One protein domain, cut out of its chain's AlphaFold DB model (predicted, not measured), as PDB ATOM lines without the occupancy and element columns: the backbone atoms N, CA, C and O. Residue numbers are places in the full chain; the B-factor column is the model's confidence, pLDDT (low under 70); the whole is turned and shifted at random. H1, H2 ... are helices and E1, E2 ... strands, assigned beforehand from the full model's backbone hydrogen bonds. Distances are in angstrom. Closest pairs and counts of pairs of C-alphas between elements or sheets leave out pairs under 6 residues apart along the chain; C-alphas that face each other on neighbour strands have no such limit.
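What this domain is: This is residues 850 to 972 of the 985 residues of an uncharacterized protein of Oxalobacteraceae bacterium IMCC9480 (UniProt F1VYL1). Two antiparallel sheets, E3 E4 E5 E6 and E2 E1 E7, stand partly face to face as a sandwich with their strands crossed, and the three helices gather at one end of it: H2 next to the sheets, H1 beyond H2, and H3 past the end of E7. The last turn of H3 and the tail after it, residues 964 to 972, stick out from the body. The printed part has 123 residues with three named helices and seven named strands, in the order H1 E1 E2 H2 E3 E4 E5 E6 E7 H3, and its class is mixed, helices and strands. The whole is compact, with a radius of gyration of the C-alphas of 15.3 A, and its outline is flat, spanning 44 by 42 by 23 A.

Where its parts are: H1 takes residues 850 to 859, 14.0 A long, and begins at C-alpha 850 at (554.301, 343.698, 516.093). E1, residues 867 to 874, is 22.6 A long, and E2, residues 877 to 884, is 22.9 A. H2 follows with residues 885 to 891, 9.7 A long. E3, residues 897 to 905, covers 24.8 A and begins at C-alpha 897 at (557.359, 345.640, 531.705); E4, residues 908 to 916, covers 25.8 A. E5 is residues 924 to 927, E6 residues 933 to 937 and E7 residues 943 to 945, with lengths of 10.2, 10.8 and 6.6 A. H3, residues 954 to 967, is 21.2 A long and ends at C-alpha 967 at (569.762, 326.659, 523.635).

How they stand to each other: The larger sheet runs E3 E4 E5 E6 and is a meander, each strand the antiparallel neighbour of the one before; it is twisted, its C-alphas lying up to 4.2 A off its best plane. E3 and E4 form a hairpin, with N 901 and O 912 at 2.9 A. In the hairpin of E4 and E5, N 915 and O 925 are 2.8 A apart, and in that of E5 and E6, N 926 and O 935 are 2.8 A apart. The smaller sheet runs E2 E1 E7, antiparallel, with E1 as its inner strand. N 870 and O 881 are 3.0 A apart in the hairpin of E1 and E2, and N 871 and O 943 are 2.7 A apart between E1 and E7. The two sheets form a sandwich, two sheets face to face: the facing parts are 8.8 A centre to centre, their best planes 33 degrees apart, and the strands of the one stand at 61 degrees to those of the other. The closest C-alphas of E2 and E3 are those of Leu 881 and Ser 901, 6.1 A apart. H2 only grazes each sheet, the larger with residues 887 to 891 and the smaller with residues 885 to 890. H3 is on the smaller sheet, over E7 at a height over the sheet of 12.7 A, and stands up from it at 50 degrees; its closest C-alphas to E7 are those of Arg 956 and Ile 944, 6.1 A apart. H2 and H3 only just touch, with 3 pairs of C-alphas within 8 A, made by residues 955 to 958 of H3 alone; the closest are those of Met 885 and Ala 955, 7.4 A apart, at a shallow tilt of 19 degrees, the same way. H1 touches H2, the closest C-alphas being those of Ala 853 and Tyr 886 at 5.8 A, at a shallow tilt of 23 degrees, opposite ways. H1 and H3 are apart. In H1 and H2 every O i to N i+4 pair is within hydrogen-bond range; in H3, 7 of 10 are.

The domain as a whole: The two C-alphas farthest apart are those of Gly 907 and Gly 972, at 51.6 A. Without residues 964 to 972, which stand free, the body spans 42 by 31 by 21 A. The printed part has no cut and no long link. Residues 948 to 949 pair with residues 952 to 953, antiparallel, between E7 and H3. The mean pLDDT of the printed part is 84.5; it is under 70 in residues 850 to 855, 857 to 866 and 966 to 972.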
ATOM      1  N   LEU A 850     555.472 343.039 516.682       60.50
ATOM      2  CA  LEU A 850     554.301 343.698 516.093       60.50
ATOM      3  C   LEU A 850     553.562 342.841 515.052       60.50
ATOM      4  O   LEU A 850     552.332 342.826 515.068       60.50
ATOM      5  N   ARG A 851     554.273 342.100 514.186       67.38
ATOM      6  CA  ARG A 851     553.648 341.232 513.174       67.38
ATOM      7  C   ARG A 851     552.935 340.052 513.818       67.38
ATOM      8  O   ARG A 851     551.812 339.748 513.428       67.38
ATOM      9  N   ILE A 852     553.541 339.446 514.839       68.44
ATOM     10  CA  ILE A 852     552.923 338.361 515.614       68.44
ATOM     11  C   ILE A 852     551.660 338.879 516.308       68.44
ATOM     12  O   ILE A 852     550.597 338.276 516.179       68.44
ATOM     13  N   ALA A 853     551.723 340.046 516.955       67.00
ATOM     14  CA  ALA A 853     550.570 340.632 517.630       67.00
ATOM     15  C   ALA A 853     549.424 340.988 516.663       67.00
ATOM     16  O   ALA A 853     548.256 340.725 516.961       67.00
ATOM     17  N   GLN A 854     549.732 341.557 515.493       65.06
ATOM     18  CA  GLN A 854     548.741 341.841 514.444       65.06
ATOM     19  C   GLN A 854     548.132 340.561 513.874       65.06
ATOM     20  O   GLN A 854     546.920 340.493 513.646       65.06
ATOM     21  N   HIS A 855     548.955 339.539 513.662       69.50
ATOM     22  CA  HIS A 855     548.518 338.258 513.132       69.50
ATOM     23  C   HIS A 855     547.638 337.504 514.133       69.50
ATOM     24  O   HIS A 855     546.563 337.043 513.768       69.50
ATOM     25  N   ILE A 856     548.001 337.483 515.417       70.50
ATOM     26  CA  ILE A 856     547.171 336.926 516.497       70.50
ATOM     27  C   ILE A 856     545.852 337.701 516.617       70.50
ATOM     28  O   ILE A 856     544.776 337.100 516.668       70.50
ATOM     29  N   ARG A 857     545.903 339.041 516.586       68.88
ATOM     30  CA  ARG A 857     544.707 339.898 516.639       68.88
ATOM     31  C   ARG A 857     543.749 339.613 515.484       68.88
ATOM     32  O   ARG A 857     542.541 339.533 515.704       68.88
ATOM     33  N   THR A 858     544.275 339.473 514.267       66.44
ATOM     34  CA  THR A 858     543.459 339.169 513.087       66.44
ATOM     35  C   THR A 858     542.943 337.735 513.134       66.44
ATOM     36  O   THR A 858     541.757 337.535 512.885       66.44
ATOM     37  N   MET A 859     543.773 336.742 513.477       65.38
ATOM     38  CA  MET A 859     543.423 335.315 513.591       65.38
ATOM     39  C   MET A 859     542.260 335.059 514.547       65.38
ATOM     40  O   MET A 859     541.302 334.397 514.159       65.38
ATOM     41  N   LEU A 860     542.306 335.644 515.742       65.81
ATOM     42  CA  LEU A 860     541.439 335.286 516.865       65.81
ATOM     43  C   LEU A 860     540.152 336.126 516.986       65.81
ATOM     44  O   LEU A 860     539.520 336.160 518.044       65.81
ATOM     45  N   GLY A 861     539.743 336.816 515.916       61.12
ATOM     46  CA  GLY A 861     538.411 337.433 515.827       61.12
ATOM     47  C   GLY A 861     538.153 338.595 516.797       61.12
ATOM     48  O   GLY A 861     537.015 338.813 517.207       61.12
ATOM     49  N   GLY A 862     539.194 339.336 517.194       57.25
ATOM     50  CA  GLY A 862     539.103 340.668 517.813       57.25
ATOM     51  C   GLY A 862     538.471 340.806 519.211       57.25
ATOM     52  O   GLY A 862     538.673 341.848 519.830       57.25
ATOM     53  N   ARG A 863     537.735 339.818 519.749       53.16
ATOM     54  CA  ARG A 863     536.811 340.074 520.880       53.16
ATOM     55  C   ARG A 863     537.124 339.457 522.242       53.16
ATOM     56  O   ARG A 863     536.680 340.022 523.235       53.16
ATOM     57  N   ARG A 864     537.820 338.320 522.352       50.34
ATOM     58  CA  ARG A 864     537.954 337.619 523.657       50.34
ATOM     59  C   ARG A 864     539.347 337.115 524.016       50.34
ATOM     60  O   ARG A 864     539.527 336.559 525.087       50.34
ATOM     61  N   LEU A 865     540.327 337.335 523.148       54.69
ATOM     62  CA  LEU A 865     541.606 336.622 523.202       54.69
ATOM     63  C   LEU A 865     542.807 337.579 523.244       54.69
ATOM     64  O   LEU A 865     543.916 337.237 522.857       54.69
ATOM     65  N   SER A 866     542.579 338.811 523.705       65.12
ATOM     66  CA  SER A 866     543.640 339.795 523.926       65.12
ATOM     67  C   SER A 866     544.187 339.773 525.343       65.12
ATOM     68  O   SER A 866     545.108 340.538 525.599       65.12
ATOM     69  N   ARG A 867     543.626 338.964 526.247       83.94
ATOM     70  CA  ARG A 867     544.049 338.894 527.644       83.94
ATOM     71  C   ARG A 867     544.552 337.501 527.981       83.94
ATOM     72  O   ARG A 867     543.959 336.518 527.549       83.94
ATOM     73  N   LEU A 868     545.628 337.463 528.742       93.81
ATOM     74  CA  LEU A 868     546.162 336.278 529.395       93.81
ATOM     75  C   LEU A 868     546.405 336.612 530.859       93.81
ATOM     76  O   LEU A 868     546.398 337.781 531.243       93.81
ATOM     77  N   THR A 869     546.601 335.582 531.656       95.75
ATOM     78  CA  THR A 869     546.897 335.700 533.075       95.75
ATOM     79  C   THR A 869     548.253 335.065 533.321       95.75
ATOM     80  O   THR A 869     548.473 333.927 532.911       95.75
ATOM     81  N   VAL A 870     549.149 335.809 533.960       96.94
ATOM     82  CA  VAL A 870     550.399 335.273 534.510       96.94
ATOM     83  C   VAL A 870     550.184 335.110 536.005       96.94
ATOM     84  O   VAL A 870     549.745 336.052 536.657       96.94
ATOM     85  N   GLY A 871     550.421 333.916 536.529       96.62
ATOM     86  CA  GLY A 871     550.272 333.575 537.934       96.62
ATOM     87  C   GLY A 871     551.599 333.135 538.535       96.62
ATOM     88  O   GLY A 871     552.337 332.397 537.889       96.62
ATOM     89  N   VAL A 872     551.890 333.552 539.759       96.88
ATOM     90  CA  VAL A 872     553.000 333.020 540.559       96.88
ATOM     91  C   VAL A 872     552.461 332.552 541.900       96.88
ATOM     92  O   VAL A 872     551.504 333.126 542.422       96.88
ATOM     93  N   GLU A 873     553.046 331.488 542.428       95.31
ATOM     94  CA  GLU A 873     552.769 331.010 543.777       95.31
ATOM     95  C   GLU A 873     553.786 331.652 544.721       95.31
ATOM     96  O   GLU A 873     554.995 331.582 544.481       95.31
ATOM     97  N   TRP A 874     553.297 332.308 545.770       90.25
ATOM     98  CA  TRP A 874     554.121 332.714 546.900       90.25
ATOM     99  C   TRP A 874     553.386 332.338 548.190       90.25
ATOM    100  O   TRP A 874     552.165 332.457 548.272       90.25
ATOM    101  N   GLY A 875     554.096 331.839 549.204       89.19
ATOM    102  CA  GLY A 875     553.432 331.270 550.386       89.19
ATOM    103  C   GLY A 875     552.441 330.157 550.010       89.19
ATOM    104  O   GLY A 875     552.813 329.247 549.278       89.19
ATOM    105  N   ASP A 876     551.199 330.259 550.497       90.38
ATOM    106  CA  ASP A 876     550.096 329.326 550.201       90.38
ATOM    107  C   ASP A 876     549.074 329.895 549.181       90.38
ATOM    108  O   ASP A 876     548.011 329.303 548.972       90.38
ATOM    109  N   ASP A 877     549.363 331.044 548.551       92.62
ATOM    110  CA  ASP A 877     548.439 331.771 547.670       92.62
ATOM    111  C   ASP A 877     548.980 331.926 546.231       92.62
ATOM    112  O   ASP A 877     550.178 332.077 545.982       92.62
ATOM    113  N   ILE A 878     548.066 331.932 545.249       94.81
ATOM    114  CA  ILE A 878     548.386 332.203 543.836       94.81
ATOM    115  C   ILE A 878     548.033 333.650 543.503       94.81
ATOM    116  O   ILE A 878     546.866 334.053 543.525       94.81
ATOM    117  N   HIS A 879     549.039 334.414 543.092       95.56
ATOM    118  CA  HIS A 879     548.905 335.812 542.709       95.56
ATOM    119  C   HIS A 879     548.897 335.925 541.199       95.56
ATOM    120  O   HIS A 879     549.758 335.368 540.526       95.56
ATOM    121  N   THR A 880     547.923 336.651 540.651       96.31
ATOM    122  CA  THR A 880     547.722 336.728 539.201       96.31
ATOM    123  C   THR A 880     547.760 338.152 538.668       96.31
ATOM    124  O   THR A 880     547.143 339.057 539.239       96.31
ATOM    125  N   LEU A 881     548.382 338.322 537.505       96.56
ATOM    126  CA  LEU A 881     548.405 339.549 536.726       96.56
ATOM    127  C   LEU A 881     547.712 339.341 535.369       96.56
ATOM    128  O   LEU A 881     548.203 338.580 534.528       96.56
ATOM    129  N   PRO A 882     546.589 340.031 535.105       95.12
ATOM    130  CA  PRO A 882     545.989 340.042 533.781       95.12
ATOM    131  C   PRO A 882     546.802 340.938 532.835       95.12
ATOM    132  O   PRO A 882     546.838 342.158 532.991       95.12
ATOM    133  N   LEU A 883     547.388 340.349 531.797       94.31
ATOM    134  CA  LEU A 883     548.156 341.044 530.765       94.31
ATOM    135  C   LEU A 883     547.416 341.083 529.439       94.31
ATOM    136  O   LEU A 883     546.579 340.227 529.138       94.31
ATOM    137  N   ARG A 884     547.763 342.057 528.592       91.00
ATOM    138  CA  ARG A 884     547.378 341.994 527.182       91.00
ATOM    139  C   ARG A 884     548.372 341.118 526.429       91.00
ATOM    140  O   ARG A 884     549.569 341.193 526.670       91.00
ATOM    141  N   MET A 885     547.903 340.374 525.431       88.75
ATOM    142  CA  MET A 885     548.767 339.568 524.557       88.75
ATOM    143  C   MET A 885     549.858 340.413 523.877       88.75
ATOM    144  O   MET A 885     550.958 339.936 523.638       88.75
ATOM    145  N   TYR A 886     549.567 341.687 523.586       85.75
ATOM    146  CA  TYR A 886     550.559 342.625 523.057       85.75
ATOM    147  C   TYR A 886     551.699 342.889 524.048       85.75
ATOM    148  O   TYR A 886     552.861 342.853 523.654       85.75
ATOM    149  N   ASP A 887     551.362 343.109 525.321       90.94
ATOM    150  CA  ASP A 887     552.336 343.360 526.385       90.94
ATOM    151  C   ASP A 887     553.182 342.101 526.622       90.94
ATOM    152  O   ASP A 887     554.402 342.182 526.709       90.94
ATOM    153  N   TRP A 888     552.551 340.922 526.586       92.62
ATOM    154  CA  TRP A 888     553.233 339.630 526.682       92.62
ATOM    155  C   TRP A 888     554.227 339.371 525.552       92.62
ATOM    156  O   TRP A 888     555.351 338.958 525.806       92.62
ATOM    157  N   ILE A 889     553.862 339.671 524.302       87.12
ATOM    158  CA  ILE A 889     554.809 339.586 523.181       87.12
ATOM    159  C   ILE A 889     555.960 340.581 523.375       87.12
ATOM    160  O   ILE A 889     557.091 340.263 523.026       87.12
ATOM    161  N   GLY A 890     555.686 341.766 523.931       85.19
ATOM    162  CA  GLY A 890     556.710 342.743 524.300       85.19
ATOM    163  C   GLY A 890     557.710 342.175 525.308       85.19
ATOM    164  O   GLY A 890     558.911 342.210 525.033       85.19
ATOM    165  N   ILE A 891     557.200 341.593 526.399       90.56
ATOM    166  CA  ILE A 891     557.977 340.908 527.446       90.56
ATOM    167  C   ILE A 891     558.852 339.815 526.826       90.56
ATOM    168  O   ILE A 891     560.070 339.861 526.940       90.56
ATOM    169  N   LEU A 892     558.252 338.904 526.053       88.12
ATOM    170  CA  LEU A 892     558.973 337.849 525.330       88.12
ATOM    171  C   LEU A 892     559.896 338.377 524.218       88.12
ATOM    172  O   LEU A 892     560.576 337.605 523.564       88.12
ATOM    173  N   SER A 893     559.904 339.674 523.922       81.94
ATOM    174  CA  SER A 893     560.797 340.261 522.917       81.94
ATOM    175  C   SER A 893     561.956 341.043 523.535       81.94
ATOM    176  O   SER A 893     562.634 341.753 522.793       81.94
ATOM    177  N   GLY A 894     562.180 340.972 524.851       86.50
ATOM    178  CA  GLY A 894     563.246 341.747 525.496       86.50
ATOM    179  C   GLY A 894     562.785 343.006 526.229       86.50
ATOM    180  O   GLY A 894     563.626 343.700 526.796       86.50
ATOM    181  N   HIS A 895     561.499 343.376 526.160       86.12
ATOM    182  CA  HIS A 895     561.041 344.635 526.751       86.12
ATOM    183  C   HIS A 895     560.796 344.461 528.240       86.12
ATOM    184  O   HIS A 895     560.055 343.568 528.650       86.12
ATOM    185  N   THR A 896     561.339 345.386 529.026       91.69
ATOM    186  CA  THR A 896     560.953 345.501 530.424       91.69
ATOM    187  C   THR A 896     559.493 345.933 530.527       91.69
ATOM    188  O   THR A 896     559.011 346.777 529.760       91.69
ATOM    189  N   TYR A 897     558.762 345.324 531.456       95.25
ATOM    190  CA  TYR A 897     557.359 345.640 531.705       95.25
ATOM    191  C   TYR A 897     557.098 345.677 533.204       95.25
ATOM    192  O   TYR A 897     557.499 344.767 533.925       95.25
ATOM    193  N   CYS A 898     556.394 346.713 533.653       95.50
ATOM    194  CA  CYS A 898     556.002 346.863 535.047       95.50
ATOM    195  C   CYS A 898     554.490 347.056 535.141       95.50
ATOM    196  O   CYS A 898     553.917 347.812 534.348       95.50
ATOM    197  N   ALA A 899     553.848 346.404 536.105       96.69
ATOM    198  CA  ALA A 899     552.433 346.609 536.384       96.69
ATOM    199  C   ALA A 899     552.085 346.324 537.842       96.69
ATOM    200  O   ALA A 899     552.622 345.406 538.449       96.69
ATOM    201  N   ASP A 900     551.098 347.053 538.349       95.88
ATOM    202  CA  ASP A 900     550.553 346.828 539.681       95.88
ATOM    203  C   ASP A 900     549.278 345.978 539.591       95.88
ATOM    204  O   ASP A 900     548.408 346.214 538.743       95.88
ATOM    205  N   SER A 901     549.135 345.007 540.493       95.38
ATOM    206  CA  SER A 901     547.921 344.195 540.647       95.38
ATOM    207  C   SER A 901     547.443 344.245 542.092       95.38
ATOM    208  O   SER A 901     548.232 344.121 543.021       95.38
ATOM    209  N   SER A 902     546.143 344.444 542.308       94.06
ATOM    210  CA  SER A 902     545.573 344.373 543.657       94.06
ATOM    211  C   SER A 902     545.151 342.944 543.984       94.06
ATOM    212  O   SER A 902     544.436 342.323 543.198       94.06
ATOM    213  N   TYR A 903     545.498 342.473 545.177       92.25
ATOM    214  CA  TYR A 903     545.071 341.181 545.712       92.25
ATOM    215  C   TYR A 903     544.526 341.334 547.138       92.25
ATOM    216  O   TYR A 903     544.585 342.414 547.733       92.25
ATOM    217  N   TRP A 904     543.924 340.271 547.666       89.94
ATOM    218  CA  TRP A 904     543.379 340.243 549.021       89.94
ATOM    219  C   TRP A 904     544.070 339.155 549.827       89.94
ATOM    220  O   TRP A 904     544.185 338.035 549.348       89.94
ATOM    221  N   TYR A 905     544.476 339.491 551.046       88.25
ATOM    222  CA  TYR A 905     545.072 338.564 552.003       88.25
ATOM    223  C   TYR A 905     544.511 338.880 553.394       88.25
ATOM    224  O   TYR A 905     544.426 340.046 553.783       88.25
ATOM    225  N   GLU A 906     544.017 337.865 554.108       89.81
ATOM    226  CA  GLU A 906     543.395 338.007 555.440       89.81
ATOM    227  C   GLU A 906     542.332 339.128 555.543       89.81
ATOM    228  O   GLU A 906     542.229 339.857 556.531       89.81
ATOM    229  N   GLY A 907     541.529 339.309 554.488       90.88
ATOM    230  CA  GLY A 907     540.476 340.332 554.449       90.88
ATOM    231  C   GLY A 907     540.980 341.775 554.309       90.88
ATOM    232  O   GLY A 907     540.172 342.705 554.352       90.88
ATOM    233  N   LYS A 908     542.285 341.985 554.103       92.00
ATOM    234  CA  LYS A 908     542.880 343.271 553.722       92.00
ATOM    235  C   LYS A 908     543.268 343.250 552.245       92.00
ATOM    236  O   LYS A 908     543.625 342.210 551.697       92.00
ATOM    237  N   ARG A 909     543.164 344.408 551.594       93.12
ATOM    238  CA  ARG A 909     543.580 344.601 550.202       93.12
ATOM    239  C   ARG A 909     545.024 345.092 550.175       93.12
ATOM    240  O   ARG A 909     545.327 346.074 550.845       93.12
ATOM    241  N   PHE A 910     545.843 344.446 549.361       94.12
ATOM    242  CA  PHE A 910     547.246 344.774 549.121       94.12
ATOM    243  C   PHE A 910     547.471 345.039 547.632       94.12
ATOM    244  O   PHE A 910     546.629 344.687 546.791       94.12
ATOM    245  N   THR A 911     548.599 345.658 547.302       95.69
ATOM    246  CA  THR A 911     549.086 345.798 545.929       95.69
ATOM    247  C   THR A 911     550.395 345.027 545.781       95.69
ATOM    248  O   THR A 911     551.233 345.006 546.678       95.69
ATOM    249  N   SER A 912     550.526 344.320 544.662       96.12
ATOM    250  CA  SER A 912     551.764 343.675 544.227       96.12
ATOM    251  C   SER A 912     552.309 344.410 543.012       96.12
ATOM    252  O   SER A 912     551.539 344.634 542.068       96.12
ATOM    253  N   ASP A 913     553.599 344.710 543.002       96.50
ATOM    254  CA  ASP A 913     554.337 345.258 541.869       96.50
ATOM    255  C   ASP A 913     554.995 344.121 541.077       96.50
ATOM    256  O   ASP A 913     555.775 343.334 541.601       96.50
ATOM    257  N   TRP A 914     554.645 344.003 539.800       97.69
ATOM    258  CA  TRP A 914     555.169 342.985 538.895       97.69
ATOM    259  C   TRP A 914     556.204 343.614 537.979       97.69
ATOM    260  O   TRP A 914     555.882 344.562 537.262       97.69
ATOM    261  N   HIS A 915     557.409 343.056 537.946       96.50
ATOM    262  CA  HIS A 915     558.505 343.488 537.092       96.50
ATOM    263  C   HIS A 915     558.986 342.328 536.216       96.50
ATOM    264  O   HIS A 915     559.479 341.315 536.709       96.50
ATOM    265  N   PHE A 916     558.857 342.489 534.903       96.00
ATOM    266  CA  PHE A 916     559.350 341.552 533.903       96.00
ATOM    267  C   PHE A 916     560.625 342.119 533.286       96.00
ATOM    268  O   PHE A 916     560.590 343.215 532.720       96.00
ATOM    269  N   ASP A 917     561.723 341.374 533.362       91.44
ATOM    270  CA  ASP A 917     562.986 341.704 532.699       91.44
ATOM    271  C   ASP A 917     563.592 340.451 532.079       91.44
ATOM    272  O   ASP A 917     564.379 339.740 532.693       91.44
ATOM    273  N   SER A 918     563.238 340.177 530.829       77.00
ATOM    274  CA  SER A 918     563.690 338.975 530.129       77.00
ATOM    275  C   SER A 918     565.203 338.926 529.863       77.00
ATOM    276  O   SER A 918     565.667 337.936 529.313       77.00
ATOM    277  N   ASN A 919     565.969 339.980 530.182       77.62
ATOM    278  CA  ASN A 919     567.433 339.963 530.082       77.62
ATOM    279  C   ASN A 919     568.113 339.552 531.402       77.62
ATOM    280  O   ASN A 919     569.336 339.427 531.439       77.62
ATOM    281  N   SER A 920     567.338 339.385 532.474       81.75
ATOM    282  CA  SER A 920     567.794 338.907 533.776       81.75
ATOM    283  C   SER A 920     567.623 337.390 533.883       81.75
ATOM    284  O   SER A 920     566.663 336.836 533.345       81.75
ATOM    285  N   GLU A 921     568.509 336.716 534.628       73.56
ATOM    286  CA  GLU A 921     568.280 335.326 535.068       73.56
ATOM    287  C   GLU A 921     566.965 335.220 535.872       73.56
ATOM    288  O   GLU A 921     566.224 334.241 535.759       73.56
ATOM    289  N   ASP A 922     566.617 336.295 536.588       80.25
ATOM    290  CA  ASP A 922     565.356 336.485 537.302       80.25
ATOM    291  C   ASP A 922     564.341 337.243 536.437       80.25
ATOM    292  O   ASP A 922     564.004 338.403 536.690       80.25
ATOM    293  N   ALA A 923     563.867 336.586 535.377       85.69
ATOM    294  CA  ALA A 923     563.026 337.217 534.359       85.69
ATOM    295  C   ALA A 923     561.688 337.793 534.874       85.69
ATOM    296  O   ALA A 923     561.067 338.615 534.190       85.69
ATOM    297  N   LEU A 924     561.232 337.373 536.059       95.56
ATOM    298  CA  LEU A 924     560.036 337.865 536.732       95.56
ATOM    299  C   LEU A 924     560.300 338.081 538.229       95.56
ATOM    300  O   LEU A 924     560.611 337.142 538.958       95.56
ATOM    301  N   THR A 925     560.097 339.315 538.688       95.88
ATOM    302  CA  THR A 925     560.073 339.685 540.108       95.88
ATOM    303  C   THR A 925     558.689 340.216 540.467       95.88
ATOM    304  O   THR A 925     558.120 341.013 539.720       95.88
ATOM    305  N   VAL A 926     558.133 339.778 541.593       96.00
ATOM    306  CA  VAL A 926     556.866 340.275 542.134       96.00
ATOM    307  C   VAL A 926     557.079 340.682 543.589       96.00
ATOM    308  O   VAL A 926     557.403 339.836 544.428       96.00
ATOM    309  N   GLY A 927     556.916 341.969 543.879       94.50
ATOM    310  CA  GLY A 927     556.981 342.530 545.224       94.50
ATOM    311  C   GLY A 927     555.601 342.835 545.809       94.50
ATOM    312  O   GLY A 927     554.561 342.569 545.191       94.50
ATOM    313  N   TYR A 928     555.584 343.368 547.029       93.25
ATOM    314  CA  TYR A 928     554.386 343.883 547.690       93.25
ATOM    315  C   TYR A 928     554.691 345.138 548.528       93.25
ATOM    316  O   TYR A 928     555.843 345.497 548.757       93.25
ATOM    317  N   ASP A 929     553.632 345.830 548.966       88.00
ATOM    318  CA  ASP A 929     553.638 347.215 549.478       88.00
ATOM    319  C   ASP A 929     554.657 347.575 550.590       88.00
ATOM    320  O   ASP A 929     554.905 348.761 550.820       88.00
ATOM    321  N   ASP A 930     555.240 346.609 551.307       88.88
ATOM    322  CA  ASP A 930     556.249 346.851 552.353       88.88
ATOM    323  C   ASP A 930     557.707 346.751 551.855       88.88
ATOM    324  O   ASP A 930     558.644 346.897 552.644       88.88
ATOM    325  N   GLY A 931     557.898 346.545 550.547       88.06
ATOM    326  CA  GLY A 931     559.200 346.363 549.904       88.06
ATOM    327  C   GLY A 931     559.718 344.922 549.927       88.06
ATOM    328  O   GLY A 931     560.850 344.687 549.500       88.06
ATOM    329  N   GLY A 932     558.933 343.963 550.425       92.94
ATOM    330  CA  GLY A 932     559.236 342.540 550.328       92.94
ATOM    331  C   GLY A 932     559.083 341.995 548.904       92.94
ATOM    332  O   GLY A 932     558.272 342.478 548.116       92.94
ATOM    333  N   VAL A 933     559.869 340.965 548.582       95.75
ATOM    334  CA  VAL A 933     559.787 340.221 547.316       95.75
ATOM    335  C   VAL A 933     559.079 338.905 547.595       95.75
ATOM    336  O   VAL A 933     559.583 338.082 548.356       95.75
ATOM    337  N   GLY A 934     557.904 338.711 547.004       93.81
ATOM    338  CA  GLY A 934     557.150 337.473 547.171       93.81
ATOM    339  C   GLY A 934     557.506 336.414 546.126       93.81
ATOM    340  O   GLY A 934     557.459 335.226 546.426       93.81
ATOM    341  N   TYR A 935     557.919 336.814 544.919       96.38
ATOM    342  CA  TYR A 935     558.426 335.896 543.895       96.38
ATOM    343  C   TYR A 935     559.602 336.519 543.143       96.38
ATOM    344  O   TYR A 935     559.530 337.673 542.729       96.38
ATOM    345  N   GLN A 936     560.658 335.741 542.918       95.94
ATOM    346  CA  GLN A 936     561.776 336.098 542.050       95.94
ATOM    347  C   GLN A 936     562.259 334.830 541.350       95.94
ATOM    348  O   GLN A 936     562.634 333.862 542.012       95.94
ATOM    349  N   GLY A 937     562.193 334.808 540.021       94.19
ATOM    350  CA  GLY A 937     562.677 333.673 539.244       94.19
ATOM    351  C   GLY A 937     562.340 333.748 537.759       94.19
ATOM    352  O   GLY A 937     561.836 334.749 537.249       94.19
ATOM    353  N   ALA A 938     562.612 332.654 537.048       91.88
ATOM    354  CA  ALA A 938     562.379 332.553 535.611       91.88
ATOM    355  C   ALA A 938     560.881 332.548 535.247       91.88
ATOM    356  O   ALA A 938     560.027 332.093 536.015       91.88
ATOM    357  N   LEU A 939     560.560 332.971 534.017       90.38
ATOM    358  CA  LEU A 939     559.193 332.924 533.472       90.38
ATOM    359  C   LEU A 939     558.631 331.501 533.368       90.38
ATOM    360  O   LEU A 939     557.418 331.324 533.397       90.38
ATOM    361  N   SER A 940     559.495 330.488 533.269       89.00
ATOM    362  CA  SER A 940     559.102 329.075 533.269       89.00
ATOM    363  C   SER A 940     558.521 328.603 534.608       89.00
ATOM    364  O   SER A 940     557.797 327.610 534.623       89.00
ATOM    365  N   GLY A 941     558.799 329.313 535.708       90.69
ATOM    366  CA  GLY A 941     558.189 329.068 537.019       90.69
ATOM    367  C   GLY A 941     556.800 329.695 537.185       90.69
ATOM    368  O   GLY A 941     556.097 329.374 538.139       90.69
ATOM    369  N   ALA A 942     556.370 330.556 536.255       94.25
ATOM    370  CA  ALA A 942     555.055 331.184 536.295       94.25
ATOM    371  C   ALA A 942     553.983 330.325 535.600       94.25
ATOM    372  O   ALA A 942     554.192 329.742 534.534       94.25
ATOM    373  N   THR A 943     552.777 330.312 536.162       95.69
ATOM    374  CA  THR A 943     551.587 329.748 535.518       95.69
ATOM    375  C   THR A 943     551.067 330.724 534.468       95.69
ATOM    376  O   THR A 943     550.584 331.803 534.796       95.69
ATOM    377  N   ILE A 944     551.126 330.352 533.191       95.31
ATOM    378  CA  ILE A 944     550.635 331.184 532.084       95.31
ATOM    379  C   ILE A 944     549.338 330.581 531.549       95.31
ATOM    380  O   ILE A 944     549.325 329.431 531.113       95.31
ATOM    381  N   ALA A 945     548.261 331.367 531.570       94.81
ATOM    382  CA  ALA A 945     546.954 330.985 531.043       94.81
ATOM    383  C   ALA A 945     546.455 332.031 530.038       94.81
ATOM    384  O   ALA A 945     546.060 333.142 530.401       94.81
ATOM    385  N   GLY A 946     546.479 331.682 528.760       92.81
ATOM    386  CA  GLY A 946     546.089 332.521 527.643       92.81
ATOM    387  C   GLY A 946     544.929 331.964 526.811       92.81
ATOM    388  O   GLY A 946     544.251 331.000 527.163       92.81
ATOM    389  N   PRO A 947     544.657 332.616 525.674       89.31
ATOM    390  CA  PRO A 947     543.789 332.107 524.622       89.31
ATOM    391  C   PRO A 947     544.154 330.684 524.198       89.31
ATOM    392  O   PRO A 947     545.295 330.435 523.818       89.31
ATOM    393  N   VAL A 948     543.168 329.791 524.158       89.75
ATOM    394  CA  VAL A 948     543.342 328.452 523.582       89.75
ATOM    395  C   VAL A 948     542.971 328.478 522.098       89.75
ATOM    396  O   VAL A 948     541.872 328.902 521.735       89.75
ATOM    397  N   TRP A 949     543.867 328.010 521.231       86.31
ATOM    398  CA  TRP A 949     543.627 327.830 519.800       86.31
ATOM    399  C   TRP A 949     544.088 326.441 519.363       86.31
ATOM    400  O   TRP A 949     545.196 326.021 519.678       86.31
ATOM    401  N   CYS A 950     543.201 325.701 518.691       86.88
ATOM    402  CA  CYS A 950     543.426 324.296 518.324       86.88
ATOM    403  C   CYS A 950     543.841 323.397 519.508       86.88
ATOM    404  O   CYS A 950     544.586 322.446 519.324       86.88
ATOM    405  N   GLY A 951     543.348 323.687 520.719       91.19
ATOM    406  CA  GLY A 951     543.674 322.928 521.934       91.19
ATOM    407  C   GLY A 951     544.948 323.377 522.655       91.19
ATOM    408  O   GLY A 951     545.198 322.910 523.760       91.19
ATOM    409  N   TYR A 952     545.703 324.324 522.092       93.06
ATOM    410  CA  TYR A 952     546.941 324.833 522.677       93.06
ATOM    411  C   TYR A 952     546.775 326.234 523.251       93.06
ATOM    412  O   TYR A 952     546.155 327.099 522.632       93.06
ATOM    413  N   ASP A 953     547.372 326.473 524.417       93.62
ATOM    414  CA  ASP A 953     547.483 327.810 524.995       93.62
ATOM    415  C   ASP A 953     548.522 328.635 524.223       93.62
ATOM    416  O   ASP A 953     549.720 328.348 524.238       93.62
ATOM    417  N   ILE A 954     548.060 329.675 523.533       92.12
ATOM    418  CA  ILE A 954     548.893 330.498 522.654       92.12
ATOM    419  C   ILE A 954     549.955 331.268 523.442       92.12
ATOM    420  O   ILE A 954     551.069 331.442 522.950       92.12
ATOM    421  N   ALA A 955     549.632 331.744 524.649       92.69
ATOM    422  CA  ALA A 955     550.585 332.496 525.462       92.69
ATOM    423  C   ALA A 955     551.749 331.599 525.893       92.69
ATOM    424  O   ALA A 955     552.905 332.029 525.858       92.69
ATOM    425  N   ARG A 956     551.435 330.341 526.217       93.44
ATOM    426  CA  ARG A 956     552.418 329.311 526.536       93.44
ATOM    427  C   ARG A 956     553.246 328.903 525.317       93.44
ATOM    428  O   ARG A 956     554.462 328.847 525.431       93.44
ATOM    429  N   LEU A 957     552.631 328.712 524.146       93.00
ATOM    430  CA  LEU A 957     553.371 328.428 522.905       93.00
ATOM    431  C   LEU A 957     554.387 329.526 522.566       93.00
ATOM    432  O   LEU A 957     555.505 329.227 522.157       93.00
ATOM    433  N   LEU A 958     554.005 330.797 522.735       91.69
ATOM    434  CA  LEU A 958     554.911 331.929 522.533       91.69
ATOM    435  C   LEU A 958     556.074 331.907 523.533       91.69
ATOM    436  O   LEU A 958     557.210 332.157 523.138       91.69
ATOM    437  N   ALA A 959     555.796 331.601 524.803       91.00
ATOM    438  CA  ALA A 959     556.817 331.514 525.844       91.00
ATOM    439  C   ALA A 959     557.795 330.360 525.587       91.00
ATOM    440  O   ALA A 959     559.002 330.551 525.660       91.00
ATOM    441  N   GLU A 960     557.287 329.188 525.210       91.81
ATOM    442  CA  GLU A 960     558.108 328.024 524.864       91.81
ATOM    443  C   GLU A 960     559.001 328.308 523.647       91.81
ATOM    444  O   GLU A 960     560.193 328.029 523.692       91.81
ATOM    445  N   ALA A 961     558.464 328.942 522.597       89.56
ATOM    446  CA  ALA A 961     559.251 329.328 521.423       89.56
ATOM    447  C   ALA A 961     560.332 330.378 521.731       89.56
ATOM    448  O   ALA A 961     561.318 330.486 521.004       89.56
ATOM    449  N   TYR A 962     560.126 331.185 522.774       84.81
ATOM    450  CA  TYR A 962     561.115 332.147 523.238       84.81
ATOM    451  C   TYR A 962     562.229 331.475 524.045       84.81
ATOM    452  O   TYR A 962     563.398 331.722 523.773       84.81
ATOM    453  N   LEU A 963     561.875 330.596 524.987       82.00
ATOM    454  CA  LEU A 963     562.833 329.909 525.863       82.00
ATOM    455  C   LEU A 963     563.766 328.957 525.097       82.00
ATOM    456  O   LEU A 963     564.919 328.786 525.476       82.00
ATOM    457  N   ASP A 964     563.306 328.385 523.983       79.00
ATOM    458  CA  ASP A 964     564.126 327.510 523.129       79.00
ATOM    459  C   ASP A 964     565.289 328.263 522.436       79.00
ATOM    460  O   ASP A 964     566.250 327.677 521.932       79.00
ATOM    461  N   ARG A 965     565.244 329.604 522.424       70.50
ATOM    462  CA  ARG A 965     566.235 330.457 521.755       70.50
ATOM    463  C   ARG A 965     567.595 330.465 522.457       70.50
ATOM    464  O   ARG A 965     568.617 330.589 521.779       70.50
ATOM    465  N   ASP A 966     567.610 330.277 523.776       54.47
ATOM    466  CA  ASP A 966     568.840 330.277 524.578       54.47
ATOM    467  C   ASP A 966     569.645 328.977 524.441       54.47
ATOM    468  O   ASP A 966     570.827 328.938 524.777       54.47
ATOM    469  N   CYS A 967     569.064 327.927 523.852       45.47
ATOM    470  CA  CYS A 967     569.762 326.659 523.635       45.47
ATOM    471  C   CYS A 967     570.703 326.670 522.411       45.47
ATOM    472  O   CYS A 967     571.499 325.748 522.260       45.47
ATOM    473  N   ASN A 968     570.638 327.690 521.538       40.22
ATOM    474  CA  ASN A 968     571.295 327.670 520.217       40.22
ATOM    475  C   ASN A 968     572.158 328.900 519.867       40.22
ATOM    476  O   ASN A 968     572.606 329.029 518.724       40.22
ATOM    477  N   LEU A 969     572.437 329.805 520.809       41.44
ATOM    478  CA  LEU A 969     573.419 330.870 520.579       41.44
ATOM    479  C   LEU A 969     574.830 330.380 520.968       41.44
ATOM    480  O   LEU A 969     575.027 329.955 522.105       41.44
ATOM    481  N   PRO A 970     575.843 330.449 520.076       41.16
ATOM    482  CA  PRO A 970     577.224 330.176 520.460       41.16
ATOM    483  C   PRO A 970     577.626 331.168 521.558       41.16
ATOM    484  O   PRO A 970     577.553 332.380 521.341       41.16
ATOM    485  N   GLY A 971     578.050 330.663 522.720       39.50
ATOM    486  CA  GLY A 971     578.267 331.415 523.969       39.50
ATOM    487  C   GLY A 971     579.318 332.540 523.961       39.50
ATOM    488  O   GLY A 971     579.769 332.941 525.023       39.50
ATOM    489  N   GLY A 972     579.721 333.065 522.800       35.97
ATOM    490  CA  GLY A 972     580.694 334.153 522.659       35.97
ATOM    491  C   GLY A 972     580.123 335.535 522.305       35.97
ATOM    492  O   GLY A 972     580.867 336.508 522.361       35.97
TER     493      GLY A 972